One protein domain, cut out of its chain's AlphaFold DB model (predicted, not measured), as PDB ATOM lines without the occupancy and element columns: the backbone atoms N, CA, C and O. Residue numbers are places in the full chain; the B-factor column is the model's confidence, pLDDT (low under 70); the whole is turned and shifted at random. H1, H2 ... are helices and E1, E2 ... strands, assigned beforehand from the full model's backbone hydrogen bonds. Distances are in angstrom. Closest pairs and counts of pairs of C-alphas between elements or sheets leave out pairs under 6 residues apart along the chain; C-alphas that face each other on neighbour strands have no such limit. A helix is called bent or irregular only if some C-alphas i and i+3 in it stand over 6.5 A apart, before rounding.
ATOM      1  N   ASN A  51      21.763  37.938  -5.315       92.19
ATOM      2  CA  ASN A  51      21.022  38.140  -6.558       92.19
ATOM      3  C   ASN A  51      21.023  39.611  -6.977       92.19
ATOM      4  O   ASN A  51      20.251  40.406  -6.438       92.19
ATOM      5  N   LYS A  52      21.842  39.930  -7.985       92.12
ATOM      6  CA  LYS A  52      21.929  41.247  -8.627       92.12
ATOM      7  C   LYS A  52      22.138  42.388  -7.621       92.12
ATOM      8  O   LYS A  52      21.416  43.384  -7.639       92.12
ATOM      9  N   LYS A  53      23.124  42.243  -6.737       93.81
ATOM     10  CA  LYS A  53      23.495  43.271  -5.754       93.81
ATOM     11  C   LYS A  53      24.775  43.981  -6.209       93.81
ATOM     12  O   LYS A  53      25.710  43.313  -6.631       93.81
ATOM     13  N   LYS A  54      24.788  45.318  -6.162       95.31
ATOM     14  CA  LYS A  54      25.957  46.133  -6.540       95.31
ATOM     15  C   LYS A  54      26.831  46.525  -5.358       95.31
ATOM     16  O   LYS A  54      28.026  46.661  -5.540       95.31
ATOM     17  N   GLU A  55      26.247  46.717  -4.179       96.62
ATOM     18  CA  GLU A  55      26.957  47.268  -3.023       96.62
ATOM     19  C   GLU A  55      26.799  46.386  -1.791       96.62
ATOM     20  O   GLU A  55      25.684  45.950  -1.466       96.62
ATOM     21  N   PHE A  56      27.921  46.168  -1.110       97.06
ATOM     22  CA  PHE A  56      28.043  45.306   0.058       97.06
ATOM     23  C   PHE A  56      28.874  45.984   1.139       97.06
ATOM     24  O   PHE A  56      29.812  46.724   0.842       97.06
ATOM     25  N   LEU A  57      28.524  45.694   2.389       97.88
ATOM     26  CA  LEU A  57      29.403  45.892   3.527       97.88
ATOM     27  C   LEU A  57      29.801  44.507   4.037       97.88
ATOM     28  O   LEU A  57      28.933  43.723   4.428       97.88
ATOM     29  N   LEU A  58      31.094  44.215   4.012       97.75
ATOM     30  CA  LEU A  58      31.671  42.978   4.523       97.75
ATOM     31  C   LEU A  58      32.295  43.243   5.892       97.75
ATOM     32  O   LEU A  58      32.984  44.248   6.056       97.75
ATOM     33  N   THR A  59      32.087  42.343   6.850       96.75
ATOM     34  CA  THR A  59      32.725  42.404   8.173       96.75
ATOM     35  C   THR A  59      33.384  41.070   8.499       96.75
ATOM     36  O   THR A  59      32.687  40.086   8.744       96.75
ATOM     37  N   TYR A  60      34.712  41.044   8.560       94.81
ATOM     38  CA  TYR A  60      35.499  39.915   9.055       94.81
ATOM     39  C   TYR A  60      35.730  40.110  10.549       94.81
ATOM     40  O   TYR A  60      36.521  40.960  10.973       94.81
ATOM     41  N   ALA A  61      34.988  39.357  11.356       90.56
ATOM     42  CA  ALA A  61      35.075  39.455  12.803       90.56
ATOM     43  C   ALA A  61      36.337  38.758  13.336       90.56
ATOM     44  O   ALA A  61      36.853  37.837  12.710       90.56
ATOM     45  N   ASN A  62      36.807  39.193  14.512       81.81
ATOM     46  CA  ASN A  62      37.846  38.530  15.310       81.81
ATOM     47  C   ASN A  62      39.035  37.992  14.502       81.81
ATOM     48  O   ASN A  62      39.421  36.834  14.641       81.81
ATOM     49  N   THR A  63      39.632  38.845  13.673       82.62
ATOM     50  CA  THR A  63      40.705  38.434  12.753       82.62
ATOM     51  C   THR A  63      41.970  37.956  13.463       82.62
ATOM     52  O   THR A  63      42.774  37.272  12.842       82.62
ATOM     53  N   ARG A  64      42.171  38.332  14.740       80.56
ATOM     54  CA  ARG A  64      43.346  37.999  15.577       80.56
ATOM     55  C   ARG A  64      44.698  38.248  14.889       80.56
ATOM     56  O   ARG A  64      45.698  37.634  15.235       80.56
ATOM     57  N   GLY A  65      44.726  39.157  13.912       81.81
ATOM     58  CA  GLY A  65      45.903  39.453  13.093       81.81
ATOM     59  C   GLY A  65      46.197  38.446  11.975       81.81
ATOM     60  O   GLY A  65      47.120  38.687  11.210       81.81
ATOM     61  N   GLU A  66      45.428  37.363  11.846       87.88
ATOM     62  CA  GLU A  66      45.629  36.343  10.808       87.88
ATOM     63  C   GLU A  66      45.036  36.745   9.460       87.88
ATOM     64  O   GLU A  66      45.600  36.421   8.423       87.88
ATOM     65  N   THR A  67      43.901  37.447   9.468       91.88
ATOM     66  CA  THR A  67      43.363  38.118   8.278       91.88
ATOM     67  C   THR A  67      43.745  39.586   8.349       91.88
ATOM     68  O   THR A  67      43.393  40.266   9.316       91.88
ATOM     69  N   THR A  68      44.447  40.090   7.338       93.56
ATOM     70  CA  THR A  68      44.891  41.485   7.255       93.56
ATOM     71  C   THR A  68      44.077  42.289   6.238       93.56
ATOM     72  O   THR A  68      43.352  41.731   5.411       93.56
ATOM     73  N   LYS A  69      44.186  43.630   6.286       95.12
ATOM     74  CA  LYS A  69      43.560  44.503   5.274       95.12
ATOM     75  C   LYS A  69      44.034  44.136   3.865       95.12
ATOM     76  O   LYS A  69      43.229  44.130   2.940       95.12
ATOM     77  N   SER A  70      45.320  43.813   3.728       96.12
ATOM     78  CA  SER A  70      45.934  43.440   2.457       96.12
ATOM     79  C   SER A  70      45.358  42.136   1.914       96.12
ATOM     80  O   SER A  70      45.035  42.087   0.737       96.12
ATOM     81  N   ASP A  71      45.134  41.124   2.757       95.75
ATOM     82  CA  ASP A  71      44.546  39.852   2.307       95.75
ATOM     83  C   ASP A  71      43.121  40.043   1.774       95.75
ATOM     84  O   ASP A  71      42.742  39.471   0.753       95.75
ATOM     85  N   VAL A  72      42.325  40.887   2.445       96.88
ATOM     86  CA  VAL A  72      40.970  41.228   1.988       96.88
ATOM     87  C   VAL A  72      41.017  42.032   0.686       96.88
ATOM     88  O   VAL A  72      40.221  41.761  -0.209       96.88
ATOM     89  N   ALA A  73      41.932  42.998   0.564       96.94
ATOM     90  CA  ALA A  73      42.094  43.793  -0.652       96.94
ATOM     91  C   ALA A  73      42.504  42.919  -1.848       96.94
ATOM     92  O   ALA A  73      41.820  42.944  -2.868       96.94
ATOM     93  N   LEU A  74      43.524  42.071  -1.682       96.06
ATOM     94  CA  LEU A  74      43.968  41.104  -2.691       96.06
ATOM     95  C   LEU A  74      42.823  40.180  -3.118       96.06
ATOM     96  O   LEU A  74      42.558  40.017  -4.307       96.06
ATOM     97  N   MET A  75      42.074  39.637  -2.153       95.88
ATOM     98  CA  MET A  75      40.913  38.799  -2.455       95.88
ATOM     99  C   MET A  75      39.872  39.544  -3.297       95.88
ATOM    100  O   MET A  75      39.304  38.944  -4.208       95.88
ATOM    101  N   LEU A  76      39.608  40.827  -3.020       96.44
ATOM    102  CA  LEU A  76      38.649  41.633  -3.784       96.44
ATOM    103  C   LEU A  76      39.150  41.952  -5.196       96.44
ATOM    104  O   LEU A  76      38.355  41.881  -6.136       96.44
ATOM    105  N   GLU A  77      40.440  42.248  -5.349       94.25
ATOM    106  CA  GLU A  77      41.093  42.474  -6.645       94.25
ATOM    107  C   GLU A  77      40.987  41.242  -7.560       94.25
ATOM    108  O   GLU A  77      40.769  41.380  -8.764       94.25
ATOM    109  N   GLU A  78      41.038  40.033  -6.996       93.00
ATOM    110  CA  GLU A  78      40.924  38.778  -7.748       93.00
ATOM    111  C   GLU A  78      39.499  38.453  -8.243       93.00
ATOM    112  O   GLU A  78      39.339  37.635  -9.154       93.00
ATOM    113  N   LYS A  79      38.432  39.030  -7.662       87.31
ATOM    114  CA  LYS A  79      37.057  38.560  -7.941       87.31
ATOM    115  C   LYS A  79      36.507  38.977  -9.294       87.31
ATOM    116  O   LYS A  79      35.827  38.165  -9.916       87.31
ATOM    117  N   GLN A  80      36.698  40.224  -9.714       75.62
ATOM    118  CA  GLN A  80      36.160  40.738 -10.977       75.62
ATOM    119  C   GLN A  80      36.844  42.043 -11.386       75.62
ATOM    120  O   GLN A  80      37.213  42.857 -10.545       75.62
ATOM    121  N   ALA A  81      36.916  42.274 -12.700       70.62
ATOM    122  CA  ALA A  81      37.258  43.584 -13.237       70.62
ATOM    123  C   ALA A  81      36.197  44.625 -12.820       70.62
ATOM    124  O   ALA A  81      35.000  44.329 -12.830       70.62
ATOM    125  N   ASN A  82      36.643  45.841 -12.493       87.44
ATOM    126  CA  ASN A  82      35.809  47.013 -12.182       87.44
ATOM    127  C   ASN A  82      34.978  46.915 -10.886       87.44
ATOM    128  O   ASN A  82      33.801  47.295 -10.838       87.44
ATOM    129  N   ILE A  83      35.608  46.428  -9.817       95.00
ATOM    130  CA  ILE A  83      35.122  46.597  -8.443       95.00
ATOM    131  C   ILE A  83      35.801  47.826  -7.835       95.00
ATOM    132  O   ILE A  83      37.018  47.942  -7.897       95.00
ATOM    133  N   GLU A  84      35.032  48.707  -7.206       97.06
ATOM    134  CA  GLU A  84      35.525  49.741  -6.294       97.06
ATOM    135  C   GLU A  84      35.439  49.220  -4.860       97.06
ATOM    136  O   GLU A  84      34.406  48.671  -4.458       97.06
ATOM    137  N   PHE A  85      36.491  49.391  -4.063       98.00
ATOM    138  CA  PHE A  85      36.461  48.967  -2.670       98.00
ATOM    139  C   PHE A  85      37.233  49.879  -1.723       98.00
ATOM    140  O   PHE A  85      38.149  50.606  -2.103       98.00
ATOM    141  N   ILE A  86      36.841  49.796  -0.454       98.38
ATOM    142  CA  ILE A  86      37.558  50.342   0.697       98.38
ATOM    143  C   ILE A  86      37.697  49.195   1.691       98.38
ATOM    144  O   ILE A  86      36.715  48.496   1.941       98.38
ATOM    145  N   VAL A  87      38.879  48.998   2.263       98.06
ATOM    146  CA  VAL A  87      39.146  48.032   3.331       98.06
ATOM    147  C   VAL A  87      39.752  48.775   4.512       98.06
ATOM    148  O   VAL A  87      40.784  49.435   4.382       98.06
ATOM    149  N   SER A  88      39.123  48.654   5.673       96.69
ATOM    150  CA  SER A  88      39.536  49.333   6.894       96.69
ATOM    151  C   SER A  88      39.611  48.384   8.079       96.69
ATOM    152  O   SER A  88      39.009  47.309   8.095       96.69
ATOM    153  N   LYS A  89      40.373  48.799   9.086       93.62
ATOM    154  CA  LYS A  89      40.532  48.085  10.347       93.62
ATOM    155  C   LYS A  89      39.804  48.835  11.463       93.62
ATOM    156  O   LYS A  89      40.084  50.004  11.707       93.62
ATOM    157  N   GLU A  90      38.920  48.139  12.168       89.75
ATOM    158  CA  GLU A  90      38.162  48.647  13.319       89.75
ATOM    159  C   GLU A  90      38.602  47.918  14.594       89.75
ATOM    160  O   GLU A  90      38.876  46.712  14.577       89.75
ATOM    161  N   LYS A  91      38.697  48.640  15.715       83.62
ATOM    162  CA  LYS A  91      38.980  48.018  17.018       83.62
ATOM    163  C   LYS A  91      37.738  47.273  17.507       83.62
ATOM    164  O   LYS A  91      36.635  47.795  17.407       83.62
ATOM    165  N   ASN A  92      37.901  46.076  18.078       74.19
ATOM    166  CA  ASN A  92      36.794  45.399  18.765       74.19
ATOM    167  C   ASN A  92      36.184  46.345  19.828       74.19
ATOM    168  O   ASN A  92      36.918  47.033  20.543       74.19
ATOM    169  N   HIS A  93      34.852  46.331  19.963       65.81
ATOM    170  CA  HIS A  93      34.076  46.984  21.026       65.81
ATOM    171  C   HIS A  93      34.641  46.793  22.449       65.81
ATOM    172  O   HIS A  93      34.433  47.649  23.305       65.81
ATOM    173  N   ASN A  94      35.397  45.719  22.700       66.38
ATOM    174  CA  ASN A  94      36.049  45.437  23.981       66.38
ATOM    175  C   ASN A  94      37.347  46.238  24.225       66.38
ATOM    176  O   ASN A  94      37.971  46.073  25.268       66.38
ATOM    177  N   GLY A  95      37.809  47.052  23.269       58.06
ATOM    178  CA  GLY A  95      39.018  47.879  23.395       58.06
ATOM    179  C   GLY A  95      40.343  47.102  23.436       58.06
ATOM    180  O   GLY A  95      41.412  47.715  23.454       58.06
ATOM    181  N   ASN A  96      40.298  45.765  23.413       58.12
ATOM    182  CA  ASN A  96      41.483  44.915  23.409       58.12
ATOM    183  C   ASN A  96      42.235  45.028  22.078       58.12
ATOM    184  O   ASN A  96      41.735  44.652  21.020       58.12
ATOM    185  N   VAL A  97      43.488  45.485  22.156       53.81
ATOM    186  CA  VAL A  97      44.389  45.735  21.015       53.81
ATOM    187  C   VAL A  97      44.718  44.460  20.223       53.81
ATOM    188  O   VAL A  97      45.253  44.549  19.129       53.81
ATOM    189  N   ALA A  98      44.402  43.269  20.732       61.78
ATOM    190  CA  ALA A  98      44.655  42.008  20.033       61.78
ATOM    191  C   ALA A  98      43.522  41.585  19.078       61.78
ATOM    192  O   ALA A  98      43.726  40.715  18.230       61.78
ATOM    193  N   GLU A  99      42.332  42.185  19.183       72.44
ATOM    194  CA  GLU A  99      41.163  41.778  18.405       72.44
ATOM    195  C   GLU A  99      40.641  42.952  17.580       72.44
ATOM    196  O   GLU A  99      40.143  43.948  18.101       72.44
ATOM    197  N   PHE A 100      40.757  42.826  16.261       85.56
ATOM    198  CA  PHE A 100      40.243  43.809  15.318       85.56
ATOM    199  C   PHE A 100      39.271  43.155  14.348       85.56
ATOM    200  O   PHE A 100      39.381  41.963  14.020       85.56
ATOM    201  N   HIS A 101      38.353  43.971  13.858       91.88
ATOM    202  CA  HIS A 101      37.502  43.651  12.729       91.88
ATOM    203  C   HIS A 101      38.093  44.270  11.470       91.88
ATOM    204  O   HIS A 101      38.702  45.341  11.516       91.88
ATOM    205  N   ILE A 102      37.922  43.586  10.343       95.56
ATOM    206  CA  ILE A 102      38.155  44.201   9.040       95.56
ATOM    207  C   ILE A 102      36.802  44.453   8.407       95.56
ATOM    208  O   ILE A 102      36.005  43.527   8.250       95.56
ATOM    209  N   HIS A 103      36.559  45.702   8.035       97.12
ATOM    210  CA  HIS A 103      35.373  46.093   7.298       97.12
ATOM    211  C   HIS A 103      35.743  46.413   5.862       97.12
ATOM    212  O   HIS A 103      36.811  46.960   5.590       97.12
ATOM    213  N   SER A 104      34.850  46.086   4.933       98.06
ATOM    214  CA  SER A 104      35.020  46.482   3.547       98.06
ATOM    215  C   SER A 104      33.730  46.991   2.926       98.06
ATOM    216  O   SER A 104      32.683  46.352   3.027       98.06
ATOM    217  N   TYR A 105      33.826  48.146   2.270       98.31
ATOM    218  CA  TYR A 105      32.837  48.620   1.312       98.31
ATOM    219  C   TYR A 105      33.213  48.063  -0.054       98.31
ATOM    220  O   TYR A 105      34.356  48.218  -0.475       98.31
ATOM    221  N   VAL A 106      32.259  47.442  -0.742       98.00
ATOM    222  CA  VAL A 106      32.465  46.875  -2.078       98.00
ATOM    223  C   VAL A 106      31.365  47.376  -2.997       98.00
ATOM    224  O   VAL A 106      30.186  47.210  -2.679       98.00
ATOM    225  N   HIS A 107      31.740  47.935  -4.143       97.44
ATOM    226  CA  HIS A 107      30.842  48.432  -5.174       97.44
ATOM    227  C   HIS A 107      31.207  47.860  -6.550       97.44
ATOM    228  O   HIS A 107      32.281  48.092  -7.089       97.44
ATOM    229  N   TYR A 108      30.282  47.109  -7.137       95.38
ATOM    230  CA  TYR A 108      30.385  46.602  -8.501       95.38
ATOM    231  C   TYR A 108      29.859  47.661  -9.477       95.38
ATOM    232  O   TYR A 108      28.637  47.825  -9.615       95.38
ATOM    233  N   VAL A 109      30.778  48.361 -10.146       92.19
ATOM    234  CA  VAL A 109      30.486  49.542 -10.976       92.19
ATOM    235  C   VAL A 109      29.579  49.170 -12.148       92.19
ATOM    236  O   VAL A 109      28.447  49.662 -12.261       92.19
ATOM    237  N   ASP A 110      30.015  48.210 -12.960       89.88
ATOM    238  CA  ASP A 110      29.320  47.840 -14.191       89.88
ATOM    239  C   ASP A 110      28.150  46.896 -13.904       89.88
ATOM    240  O   ASP A 110      26.968  47.266 -13.974       89.88
ATOM    241  N   ASN A 111      28.484  45.663 -13.522       92.19
ATOM    242  CA  ASN A 111      27.548  44.554 -13.436       92.19
ATOM    243  C   ASN A 111      27.327  44.131 -11.986       92.19
ATOM    244  O   ASN A 111      28.287  43.850 -11.278       92.19
ATOM    245  N   PRO A 112      26.071  44.018 -11.526       93.31
ATOM    246  CA  PRO A 112      25.814  43.565 -10.171       93.31
ATOM    247  C   PRO A 112      26.242  42.105  -9.977       93.31
ATOM    248  O   PRO A 112      26.011  41.258 -10.843       93.31
ATOM    249  N   LEU A 113      26.739  41.781  -8.784       93.81
ATOM    250  CA  LEU A 113      27.099  40.420  -8.418       93.81
ATOM    251  C   LEU A 113      25.856  39.518  -8.360       93.81
ATOM    252  O   LEU A 113      24.816  39.849  -7.770       93.81
ATOM    253  N   ASN A 114      25.979  38.338  -8.963       92.31
ATOM    254  CA  ASN A 114      25.000  37.261  -8.905       92.31
ATOM    255  C   ASN A 114      25.745  35.938  -8.709       92.31
ATOM    256  O   ASN A 114      26.346  35.424  -9.647       92.31
ATOM    257  N   THR A 115      25.705  35.396  -7.495       92.50
ATOM    258  CA  THR A 115      26.431  34.174  -7.135       92.50
ATOM    259  C   THR A 115      25.625  33.321  -6.161       92.50
ATOM    260  O   THR A 115      24.806  33.828  -5.390       92.50
ATOM    261  N   ARG A 116      25.847  32.007  -6.219       93.44
ATOM    262  CA  ARG A 116      25.375  31.025  -5.227       93.44
ATOM    263  C   ARG A 116      26.510  30.493  -4.353       93.44
ATOM    264  O   ARG A 116      26.278  29.669  -3.479       93.44
ATOM    265  N   VAL A 117      27.741  30.933  -4.607       91.19
ATOM    266  CA  VAL A 117      28.907  30.510  -3.836       91.19
ATOM    267  C   VAL A 117      28.841  31.211  -2.483       91.19
ATOM    268  O   VAL A 117      29.045  32.417  -2.407       91.19
ATOM    269  N   LEU A 118      28.535  30.461  -1.422       89.81
ATOM    270  CA  LEU A 118      28.490  30.990  -0.052       89.81
ATOM    271  C   LEU A 118      29.821  31.639   0.333       89.81
ATOM    272  O   LEU A 118      29.854  32.763   0.813       89.81
ATOM    273  N   ARG A 119      30.919  30.955   0.010       93.12
ATOM    274  CA  ARG A 119      32.294  31.349   0.328       93.12
ATOM    275  C   ARG A 119      32.914  32.318  -0.683       93.12
ATOM    276  O   ARG A 119      34.123  32.337  -0.874       93.12
ATOM    277  N   TYR A 120      32.089  33.081  -1.407       94.44
ATOM    278  CA  TYR A 120      32.575  33.950  -2.486       94.44
ATOM    279  C   TYR A 120      33.570  35.000  -1.978       94.44
ATOM    280  O   TYR A 120      34.548  35.279  -2.667       94.44
ATOM    281  N   PHE A 121      33.329  35.527  -0.775       96.50
ATOM    282  CA  PHE A 121      34.163  36.524  -0.100       96.50
ATOM    283  C   PHE A 121      35.009  35.923   1.034       96.50
ATOM    284  O   PHE A 121      35.380  36.633   1.958       96.50
ATOM    285  N   ASP A 122      35.280  34.619   1.021       95.94
ATOM    286  CA  ASP A 122      36.170  34.025   2.020       95.94
ATOM    287  C   ASP A 122      37.615  34.464   1.777       95.94
ATOM    288  O   ASP A 122      38.084  34.460   0.636       95.94
ATOM    289  N   VAL A 123      38.329  34.768   2.860       95.75
ATOM    290  CA  VAL A 123      39.783  34.961   2.836       95.75
ATOM    291  C   VAL A 123      40.447  33.734   3.458       95.75
ATOM    292  O   VAL A 123      40.074  33.363   4.574       95.75
ATOM    293  N   PRO A 124      41.385  33.061   2.774       93.19
ATOM    294  CA  PRO A 124      42.091  31.923   3.348       93.19
ATOM    295  C   PRO A 124      42.962  32.362   4.525       93.19
ATOM    296  O   PRO A 124      43.617  33.400   4.469       93.19
ATOM    297  N   TYR A 125      42.976  31.560   5.587       89.38
ATOM    298  CA  TYR A 125      43.958  31.749   6.647       89.38
ATOM    299  C   TYR A 125      45.343  31.275   6.182       89.38
ATOM    300  O   TYR A 125      45.438  30.369   5.345       89.38
ATOM    301  N   PRO A 126      46.431  31.834   6.740       86.88
ATOM    302  CA  PRO A 126      47.768  31.297   6.528       86.88
ATOM    303  C   PRO A 126      47.834  29.813   6.931       86.88
ATOM    304  O   PRO A 126      47.228  29.442   7.936       86.88
ATOM    305  N   PRO A 127      48.626  28.963   6.249       85.38
ATOM    306  CA  PRO A 127      48.765  27.546   6.612       85.38
ATOM    307  C   PRO A 127      49.260  27.301   8.046       85.38
ATOM    308  O   PRO A 127      49.080  26.219   8.591       85.38
ATOM    309  N   THR A 128      49.904  28.302   8.649       85.69
ATOM    310  CA  THR A 128      50.423  28.278  10.023       85.69
ATOM    311  C   THR A 128      49.394  28.701  11.076       85.69
ATOM    312  O   THR A 128      49.709  28.708  12.263       85.69
ATOM    313  N   SER A 129      48.195  29.110  10.660       85.38
ATOM    314  CA  SER A 129      47.112  29.522  11.551       85.38
ATOM    315  C   SER A 129      46.512  28.318  12.280       85.38
ATOM    316  O   SER A 129      46.311  27.257  11.694       85.38
ATOM    317  N   ASN A 130      46.188  28.488  13.565       84.06
ATOM    318  CA  ASN A 130      45.571  27.447  14.397       84.06
ATOM    319  C   ASN A 130      44.038  27.596  14.467       84.06
ATOM    320  O   ASN A 130      43.430  27.436  15.528       84.06
ATOM    321  N   GLN A 131      43.407  27.984  13.358       82.75
ATOM    322  CA  GLN A 131      41.957  28.158  13.283       82.75
ATOM    323  C   GLN A 131      41.255  26.841  12.963       82.75
ATOM    324  O   GLN A 131      41.739  26.014  12.195       82.75
ATOM    325  N   ALA A 132      40.054  26.668  13.516       83.88
ATOM    326  CA  ALA A 132      39.230  25.482  13.272       83.88
ATOM    327  C   ALA A 132      38.730  25.375  11.817       83.88
ATOM    328  O   ALA A 132      38.306  24.306  11.381       83.88
ATOM    329  N   PHE A 133      38.756  26.482  11.072       85.19
ATOM    330  CA  PHE A 133      38.301  26.567   9.690       85.19
ATOM    331  C   PHE A 133      39.421  27.103   8.795       85.19
ATOM    332  O   PHE A 133      40.220  27.910   9.258       85.19
ATOM    333  N   PRO A 134      39.465  26.713   7.506       88.12
ATOM    334  CA  PRO A 134      40.538  27.115   6.592       88.12
ATOM    335  C   PRO A 134      40.415  28.560   6.084       88.12
ATOM    336  O   PRO A 134      41.337  29.075   5.457       88.12
ATOM    337  N   THR A 135      39.272  29.213   6.304       92.12
ATOM    338  CA  THR A 135      38.981  30.552   5.790       92.12
ATOM    339  C   THR A 135      38.242  31.400   6.820       92.12
ATOM    340  O   THR A 135      37.469  30.886   7.633       92.12
ATOM    341  N   ASN A 136      38.434  32.713   6.728       92.69
ATOM    342  CA  ASN A 136      37.643  33.714   7.421       92.69
ATOM    343  C   ASN A 136      36.456  34.130   6.542       92.69
ATOM    344  O   ASN A 136      36.645  34.683   5.454       92.69
ATOM    345  N   HIS A 137      35.236  33.852   7.003       94.38
ATOM    346  CA  HIS A 137      34.004  34.189   6.292       94.38
ATOM    347  C   HIS A 137      33.421  35.509   6.822       94.38
ATOM    348  O   HIS A 137      33.180  35.617   8.029       94.38
ATOM    349  N   PRO A 138      33.146  36.507   5.964       96.31
ATOM    350  CA  PRO A 138      32.601  37.774   6.421       96.31
ATOM    351  C   PRO A 138      31.098  37.687   6.677       96.31
ATOM    352  O   PRO A 138      30.359  36.997   5.976       96.31
ATOM    353  N   ASN A 139      30.610  38.509   7.602       95.25
ATOM    354  CA  ASN A 139      29.204  38.892   7.594       95.25
ATOM    355  C   ASN A 139      28.938  39.821   6.398       95.25
ATOM    356  O   ASN A 139      29.658  40.803   6.209       95.25
ATOM    357  N   ILE A 140      27.904  39.527   5.609       95.38
ATOM    358  CA  ILE A 140      27.562  40.266   4.387       95.38
ATOM    359  C   ILE A 140      26.285  41.061   4.636       95.38
ATOM    360  O   ILE A 140      25.207  40.483   4.775       95.38
ATOM    361  N   ARG A 141      26.393  42.391   4.625       95.88
ATOM    362  CA  ARG A 141      25.243  43.300   4.714       95.88
ATOM    363  C   ARG A 141      25.000  44.010   3.394       95.88
ATOM    364  O   ARG A 141      25.933  44.386   2.682       95.88
ATOM    365  N   TYR A 142      23.731  44.222   3.068       93.44
ATOM    366  CA  TYR A 142      23.323  44.848   1.816       93.44
ATOM    367  C   TYR A 142      22.969  46.317   2.010       93.44
ATOM    368  O   TYR A 142      22.375  46.702   3.014       93.44
ATOM    369  N   LYS A 143      23.193  47.120   0.967       90.81
ATOM    370  CA  LYS A 143      22.810  48.540   0.899       90.81
ATOM    371  C   LYS A 143      21.400  48.856   1.426       90.81
ATOM    372  O   LYS A 143      21.198  49.850   2.114       90.81
ATOM    373  N   SER A 144      20.423  47.992   1.148       86.56
ATOM    374  CA  SER A 144      19.029  48.159   1.587       86.56
ATOM    375  C   SER A 144      18.827  48.153   3.108       86.56
ATOM    376  O   SER A 144      17.773  48.574   3.567       86.56
ATOM    377  N   GLU A 145      19.800  47.678   3.885       89.31
ATOM    378  CA  GLU A 145      19.743  47.653   5.352       89.31
ATOM    379  C   GLU A 145      20.169  48.980   5.999       89.31
ATOM    380  O   GLU A 145      19.930  49.174   7.187       89.31
ATOM    381  N   PHE A 146      20.810  49.887   5.253       86.94
ATOM    382  CA  PHE A 146      21.416  51.105   5.814       86.94
ATOM    383  C   PHE A 146      20.524  52.342   5.693       86.94
ATOM    384  O   PHE A 146      20.612  53.245   6.522       86.94
ATOM    385  N   SER A 147      19.696  52.420   4.648       88.44
ATOM    386  CA  SER A 147      18.726  53.500   4.453       88.44
ATOM    387  C   SER A 147      17.713  53.138   3.367       88.44
ATOM    388  O   SER A 147      18.023  52.401   2.430       88.44
ATOM    389  N   LYS A 148      16.507  53.720   3.447       85.88
ATOM    390  CA  LYS A 148      15.523  53.677   2.350       85.88
ATOM    391  C   LYS A 148      15.992  54.475   1.129       85.88
ATOM    392  O   LYS A 148      15.622  54.132   0.012       85.88
ATOM    393  N   ASN A 149      16.786  55.531   1.334       88.31
ATOM    394  CA  ASN A 149      17.385  56.301   0.248       88.31
ATOM    395  C   ASN A 149      18.701  55.624  -0.182       88.31
ATOM    396  O   ASN A 149      19.626  55.554   0.631       88.31
ATOM    397  N   PRO A 150      18.829  55.156  -1.439       89.50
ATOM    398  CA  PRO A 150      20.039  54.486  -1.903       89.50
ATOM    399  C   PRO A 150      21.306  55.346  -1.797       89.50
ATOM    400  O   PRO A 150      22.354  54.822  -1.448       89.50
ATOM    401  N   ILE A 151      21.241  56.650  -2.061       92.19
ATOM    402  CA  ILE A 151      22.415  57.533  -1.970       92.19
ATOM    403  C   ILE A 151      22.871  57.631  -0.511       92.19
ATOM    404  O   ILE A 151      24.042  57.408  -0.215       92.19
ATOM    405  N   GLN A 152      21.931  57.855   0.413       93.88
ATOM    406  CA  GLN A 152      22.237  57.888   1.845       93.88
ATOM    407  C   GLN A 152      22.788  56.548   2.344       93.88
ATOM    408  O   GLN A 152      23.672  56.531   3.189       93.88
ATOM    409  N   ALA A 153      22.290  55.424   1.826       94.19
ATOM    410  CA  ALA A 153      22.811  54.112   2.187       94.19
ATOM    411  C   ALA A 153      24.292  53.957   1.801       94.19
ATOM    412  O   ALA A 153      25.068  53.484   2.625       94.19
ATOM    413  N   SER A 154      24.697  54.399   0.603       96.12
ATOM    414  CA  SER A 154      26.112  54.384   0.194       96.12
ATOM    415  C   SER A 154      26.971  55.281   1.080       96.12
ATOM    416  O   SER A 154      28.030  54.848   1.522       96.12
ATOM    417  N   ILE A 155      26.494  56.495   1.388       96.50
ATOM    418  CA  ILE A 155      27.164  57.422   2.317       96.50
ATOM    419  C   ILE A 155      27.381  56.737   3.669       96.50
ATOM    420  O   ILE A 155      28.514  56.648   4.128       96.50
ATOM    421  N   ASN A 156      26.319  56.175   4.255       96.56
ATOM    422  CA  ASN A 156      26.377  55.500   5.552       96.56
ATOM    423  C   ASN A 156      27.368  54.328   5.548       96.56
ATOM    424  O   ASN A 156      28.058  54.112   6.537       96.56
ATOM    425  N   MET A 157      27.427  53.553   4.461       97.38
ATOM    426  CA  MET A 157      28.356  52.427   4.348       97.38
ATOM    427  C   MET A 157      29.811  52.894   4.240       97.38
ATOM    428  O   MET A 157      30.658  52.345   4.938       97.38
ATOM    429  N   ILE A 158      30.101  53.900   3.405       97.12
ATOM    430  CA  ILE A 158      31.453  54.463   3.265       97.12
ATOM    431  C   ILE A 158      31.903  55.058   4.601       97.12
ATOM    432  O   ILE A 158      32.950  54.670   5.108       97.12
ATOM    433  N   GLU A 159      31.080  55.915   5.215       96.31
ATOM    434  CA  GLU A 159      31.381  56.537   6.511       96.31
ATOM    435  C   GLU A 159      31.587  55.495   7.612       96.31
ATOM    436  O   GLU A 159      32.487  55.645   8.434       96.31
ATOM    437  N   TYR A 160      30.799  54.415   7.610       95.50
ATOM    438  CA  TYR A 160      30.964  53.321   8.563       95.50
ATOM    439  C   TYR A 160      32.324  52.629   8.420       95.50
ATOM    440  O   TYR A 160      32.970  52.358   9.426       95.50
ATOM    441  N   VAL A 161      32.783  52.368   7.192       95.94
ATOM    442  CA  VAL A 161      34.089  51.732   6.949       95.94
ATOM    443  C   VAL A 161      35.229  52.689   7.292       95.94
ATOM    444  O   VAL A 161      36.228  52.271   7.866       95.94
ATOM    445  N   THR A 162      35.101  53.983   7.010       95.19
ATOM    446  CA  THR A 162      36.200  54.952   7.167       95.19
ATOM    447  C   THR A 162      36.212  55.691   8.510       95.19
ATOM    448  O   THR A 162      36.989  56.628   8.673       95.19
ATOM    449  N   LYS A 163      35.353  55.332   9.476       92.81
ATOM    450  CA  LYS A 163      35.197  56.085  10.740       92.81
ATOM    451  C   LYS A 163      36.433  56.072  11.653       92.81
ATOM    452  O   LYS A 163      36.686  57.055  12.340       92.81
ATOM    453  N   GLU A 164      37.166  54.958  11.701       89.38
ATOM    454  CA  GLU A 164      38.235  54.715  12.688       89.38
ATOM    455  C   GLU A 164      39.623  54.595  12.055       89.38
ATOM    456  O   GLU A 164      40.618  55.012  12.653       89.38
ATOM    457  N   ASP A 165      39.699  54.036  10.848       90.19
ATOM    458  CA  ASP A 165      40.956  53.824  10.140       90.19
ATOM    459  C   ASP A 165      41.349  55.081   9.360       90.19
ATOM    460  O   ASP A 165      40.642  55.510   8.447       90.19
ATOM    461  N   LYS A 166      42.494  55.669   9.717       88.50
ATOM    462  CA  LYS A 166      43.027  56.861   9.043       88.50
ATOM    463  C   LYS A 166      43.671  56.545   7.695       88.50
ATOM    464  O   LYS A 166      43.865  57.469   6.910       88.50
ATOM    465  N   ASP A 167      44.000  55.279   7.450       93.44
ATOM    466  CA  ASP A 167      44.731  54.831   6.266       93.44
ATOM    467  C   ASP A 167      44.095  53.559   5.669       93.44
ATOM    468  O   ASP A 167      44.677  52.468   5.715       93.44
ATOM    469  N   PRO A 168      42.837  53.631   5.190       96.56
ATOM    470  CA  PRO A 168      42.177  52.487   4.574       96.56
ATOM    471  C   PRO A 168      42.820  52.144   3.221       96.56
ATOM    472  O   PRO A 168      43.251  53.028   2.487       96.56
ATOM    473  N   ILE A 169      42.822  50.859   2.855       97.62
ATOM    474  CA  ILE A 169      43.238  50.430   1.511       97.62
ATOM    475  C   ILE A 169      42.046  50.622   0.575       97.62
ATOM    476  O   ILE A 169      40.971  50.080   0.826       97.62
ATOM    477  N   CYS A 170      42.216  51.379  -0.502       97.19
ATOM    478  CA  CYS A 170      41.171  51.619  -1.492       97.19
ATOM    479  C   CYS A 170      41.765  51.731  -2.894       97.19
ATOM    480  O   CYS A 170      42.903  52.166  -3.053       97.19
ATOM    481  N   ASN A 171      40.975  51.395  -3.913       96.12
ATOM    482  CA  ASN A 171      41.381  51.478  -5.319       96.12
ATOM    483  C   ASN A 171      40.712  52.634  -6.091       96.12
ATOM    484  O   ASN A 171      40.791  52.693  -7.316       96.12
ATOM    485  N   PHE A 172      40.052  53.550  -5.380       95.81
ATOM    486  CA  PHE A 172      39.421  54.752  -5.923       95.81
ATOM    487  C   PHE A 172      39.459  55.892  -4.895       95.81
ATOM    488  O   PHE A 172      39.667  55.654  -3.701       95.81
ATOM    489  N   ASP A 173      39.227  57.132  -5.341       96.62
ATOM    490  CA  ASP A 173      39.118  58.282  -4.438       96.62
ATOM    491  C   ASP A 173      37.757  58.294  -3.726       96.62
ATOM    492  O   ASP A 173      36.758  58.855  -4.192       96.62
ATOM    493  N   TRP A 174      37.714  57.647  -2.564       95.94
ATOM    494  CA  TRP A 174      36.499  57.559  -1.764       95.94
ATOM    495  C   TRP A 174      36.079  58.892  -1.144       95.94
ATOM    496  O   TRP A 174      34.893  59.059  -0.852       95.94
ATOM    497  N   LYS A 175      37.007  59.841  -0.949       96.31
ATOM    498  CA  LYS A 175      36.683  61.161  -0.395       96.31
ATOM    499  C   LYS A 175      35.923  61.971  -1.431       96.31
ATOM    500  O   LYS A 175      34.825  62.432  -1.127       96.31
ATOM    501  N   GLN A 176      36.439  62.023  -2.661       96.62
ATOM    502  CA  GLN A 176      35.735  62.652  -3.777       96.62
ATOM    503  C   GLN A 176      34.361  62.004  -3.987       96.62
ATOM    504  O   GLN A 176      33.344  62.690  -4.058       96.62
ATOM    505  N   ARG A 177      34.290  60.667  -3.974       95.06
ATOM    506  CA  ARG A 177      33.016  59.946  -4.101       95.06
ATOM    507  C   ARG A 177      32.016  60.308  -3.002       95.06
ATOM    508  O   ARG A 177      30.820  60.427  -3.271       95.06
ATOM    509  N   LEU A 178      32.477  60.441  -1.759       95.75
ATOM    510  CA  LEU A 178      31.632  60.806  -0.627       95.75
ATOM    511  C   LEU A 178      31.097  62.237  -0.770       95.75
ATOM    512  O   LEU A 178      29.922  62.476  -0.479       95.75
ATOM    513  N   GLU A 179      31.927  63.168  -1.241       96.00
ATOM    514  CA  GLU A 179      31.522  64.541  -1.556       96.00
ATOM    515  C   GLU A 179      30.477  64.578  -2.672       96.00
ATOM    516  O   GLU A 179      29.419  65.185  -2.489       96.00
ATOM    517  N   ASP A 180      30.697  63.844  -3.764       94.56
ATOM    518  CA  ASP A 180      29.752  63.745  -4.877       94.56
ATOM    519  C   ASP A 180      28.393  63.209  -4.406       94.56
ATOM    520  O   ASP A 180      27.341  63.778  -4.709       94.56
ATOM    521  N   LEU A 181      28.390  62.135  -3.607       94.38
ATOM    522  CA  LEU A 181      27.163  61.557  -3.055       94.38
ATOM    523  C   LEU A 181      26.433  62.548  -2.134       94.38
ATOM    524  O   LEU A 181      25.204  62.658  -2.197       94.38
ATOM    525  N   LYS A 182      27.164  63.297  -1.296       94.12
ATOM    526  CA  LYS A 182      26.592  64.340  -0.427       94.12
ATOM    527  C   LYS A 182      26.021  65.501  -1.243       94.12
ATOM    528  O   LYS A 182      24.922  65.968  -0.938       94.12
ATOM    529  N   ALA A 183      26.700  65.912  -2.310       92.31
ATOM    530  CA  ALA A 183      26.214  66.929  -3.235       92.31
ATOM    531  C   ALA A 183      24.929  66.476  -3.948       92.31
ATOM    532  O   ALA A 183      23.956  67.230  -3.988       92.31
ATOM    533  N   MET A 184      24.867  65.223  -4.418       89.38
ATOM    534  CA  MET A 184      23.655  64.624  -5.001       89.38
ATOM    535  C   MET A 184      22.490  64.557  -4.002       89.38
ATOM    536  O   MET A 184      21.323  64.696  -4.375       89.38
ATOM    537  N   LEU A 185      22.775  64.336  -2.718       86.44
ATOM    538  CA  LEU A 185      21.755  64.363  -1.671       86.44
ATOM    539  C   LEU A 185      21.244  65.796  -1.419       86.44
ATOM    540  O   LEU A 185      20.049  66.000  -1.199       86.44
ATOM    541  N   GLY A 186      22.142  66.784  -1.475       74.56
ATOM    542  CA  GLY A 186      21.843  68.207  -1.298       74.56
ATOM    543  C   GLY A 186      21.039  68.820  -2.447       74.56
ATOM    544  O   GLY A 186      20.111  69.588  -2.199       74.56
ATOM    545  N   THR A 187      21.318  68.437  -3.694       64.25
ATOM    546  CA  THR A 187      20.565  68.896  -4.875       64.25
ATOM    547  C   THR A 187      19.160  68.296  -4.945       64.25
ATOM    548  O   THR A 187      18.218  68.977  -5.343       64.25
ATOM    549  N   ASN A 188      18.961  67.080  -4.426       52.62
ATOM    550  CA  ASN A 188      17.625  66.489  -4.275       52.62
ATOM    551  C   ASN A 188      16.771  67.151  -3.177       52.62
ATOM    552  O   ASN A 188      15.578  66.870  -3.069       52.62
ATOM    553  N   LYS A 189      17.346  68.045  -2.361       49.06
ATOM    554  CA  LYS A 189      16.638  68.702  -1.252       49.06
ATOM    555  C   LYS A 189      15.697  69.828  -1.700       49.06
ATOM    556  O   LYS A 189      14.954  70.345  -0.870       49.06
TER     557      LYS A 189
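This is residues 51 to 189 of the 290 residues of an uncharacterized protein of Anaeromyces robustus (UniProt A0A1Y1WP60). A four-stranded antiparallel sheet lies between two helices, H1 over one face and H3 over the other, and H4 folds back along H3 as the second half of a helical hairpin. H4 makes one end of the longest axis, and the long loop of residues 122 to 138 makes the other. The printed part has 139 residues, with four named helices and six named strands in the order E1 E2 H1 E3 E4 E5 H2 E6 H3 H4; the sheet runs E3 E4 E2 E6. The class is mixed, helices and strands, and the whole is compact, with a radius of gyration of the C-alphas of 15.4 A and spans of 53 by 35 by 24 A.

E1, residues 51 to 53, begins at C-alpha 51 (21.022, 38.140, -6.558) and runs on into E2, residues 55 to 60, at 93 degrees. H1 is residues 69 to 79, 15.9 A long. E3, residues 83 to 91, measures 25.8 A, and E4, residues 100 to 108, 25.9 A, beginning at (40.243, 43.809, 15.318). E5 is residues 113 to 115, and H2, residues 118 to 121, is irregular: its C-alphas 118 and 121 are 7.9 A apart. E6 is residues 139 to 142. H3, residues 150 to 162, is 18.5 A long; H4, residues 174 to 189, is 22.8 A long and ends at (16.638, 68.702, -1.252).

The sheet is twisted, its C-alphas up to 4.3 A off the best plane. The hairpin E3 and E4 has N 86 and O 105 within hydrogen-bond range at 2.9 A; E4 and E2 have N 58 and O 104 at 2.8 A, and E2 and E6 have N 59 and O 139 at 2.9 A. H1 is on the sheet at a height of 8.6 A, over E3 and E4; C-alphas 69 and 87 are its closest to E3, 6.0 A. E2, H1 and E3 form a split strand-helix-strand unit, two strands running the same way with E4 between them, and its crossover is right-handed. H3 is on the opposite face, giving three layers, helices on both faces of a sheet; its height is 9.4 A, over E4 and E2, with C-alphas 103 and 161 closest to E4 at 5.8 A. H3 and H4 touch, closest at C-alphas 151 and 181, 6.3 A, opposite ways at a shallow tilt of 32 degrees, only just short of steep. H4 is not on the sheet. H2 is only just not on it, with 4 pairs of C-alphas within 10 A, and is close to but not clearly touching H1. E1 and E5 pair with no named strand; their closest C-alphas, 51 and 114, are 4.7 A apart. Every O i to N i+4 pair of H3 is within hydrogen-bond range, against 6 of 7 in H1 and 11 of 12 in H4; H2 is too short for such a pair, and its one O i to N i+3 pair is not within range.

The two C-alphas farthest apart, those of Thr 128 and Lys 189, are 53.9 A apart. The printed part has no cut. The links H2 to E6 and H3 to H4 are long. Mean pLDDT of the printed part is 89.9; residues 93 to 98 and 187 to 189 are under 70.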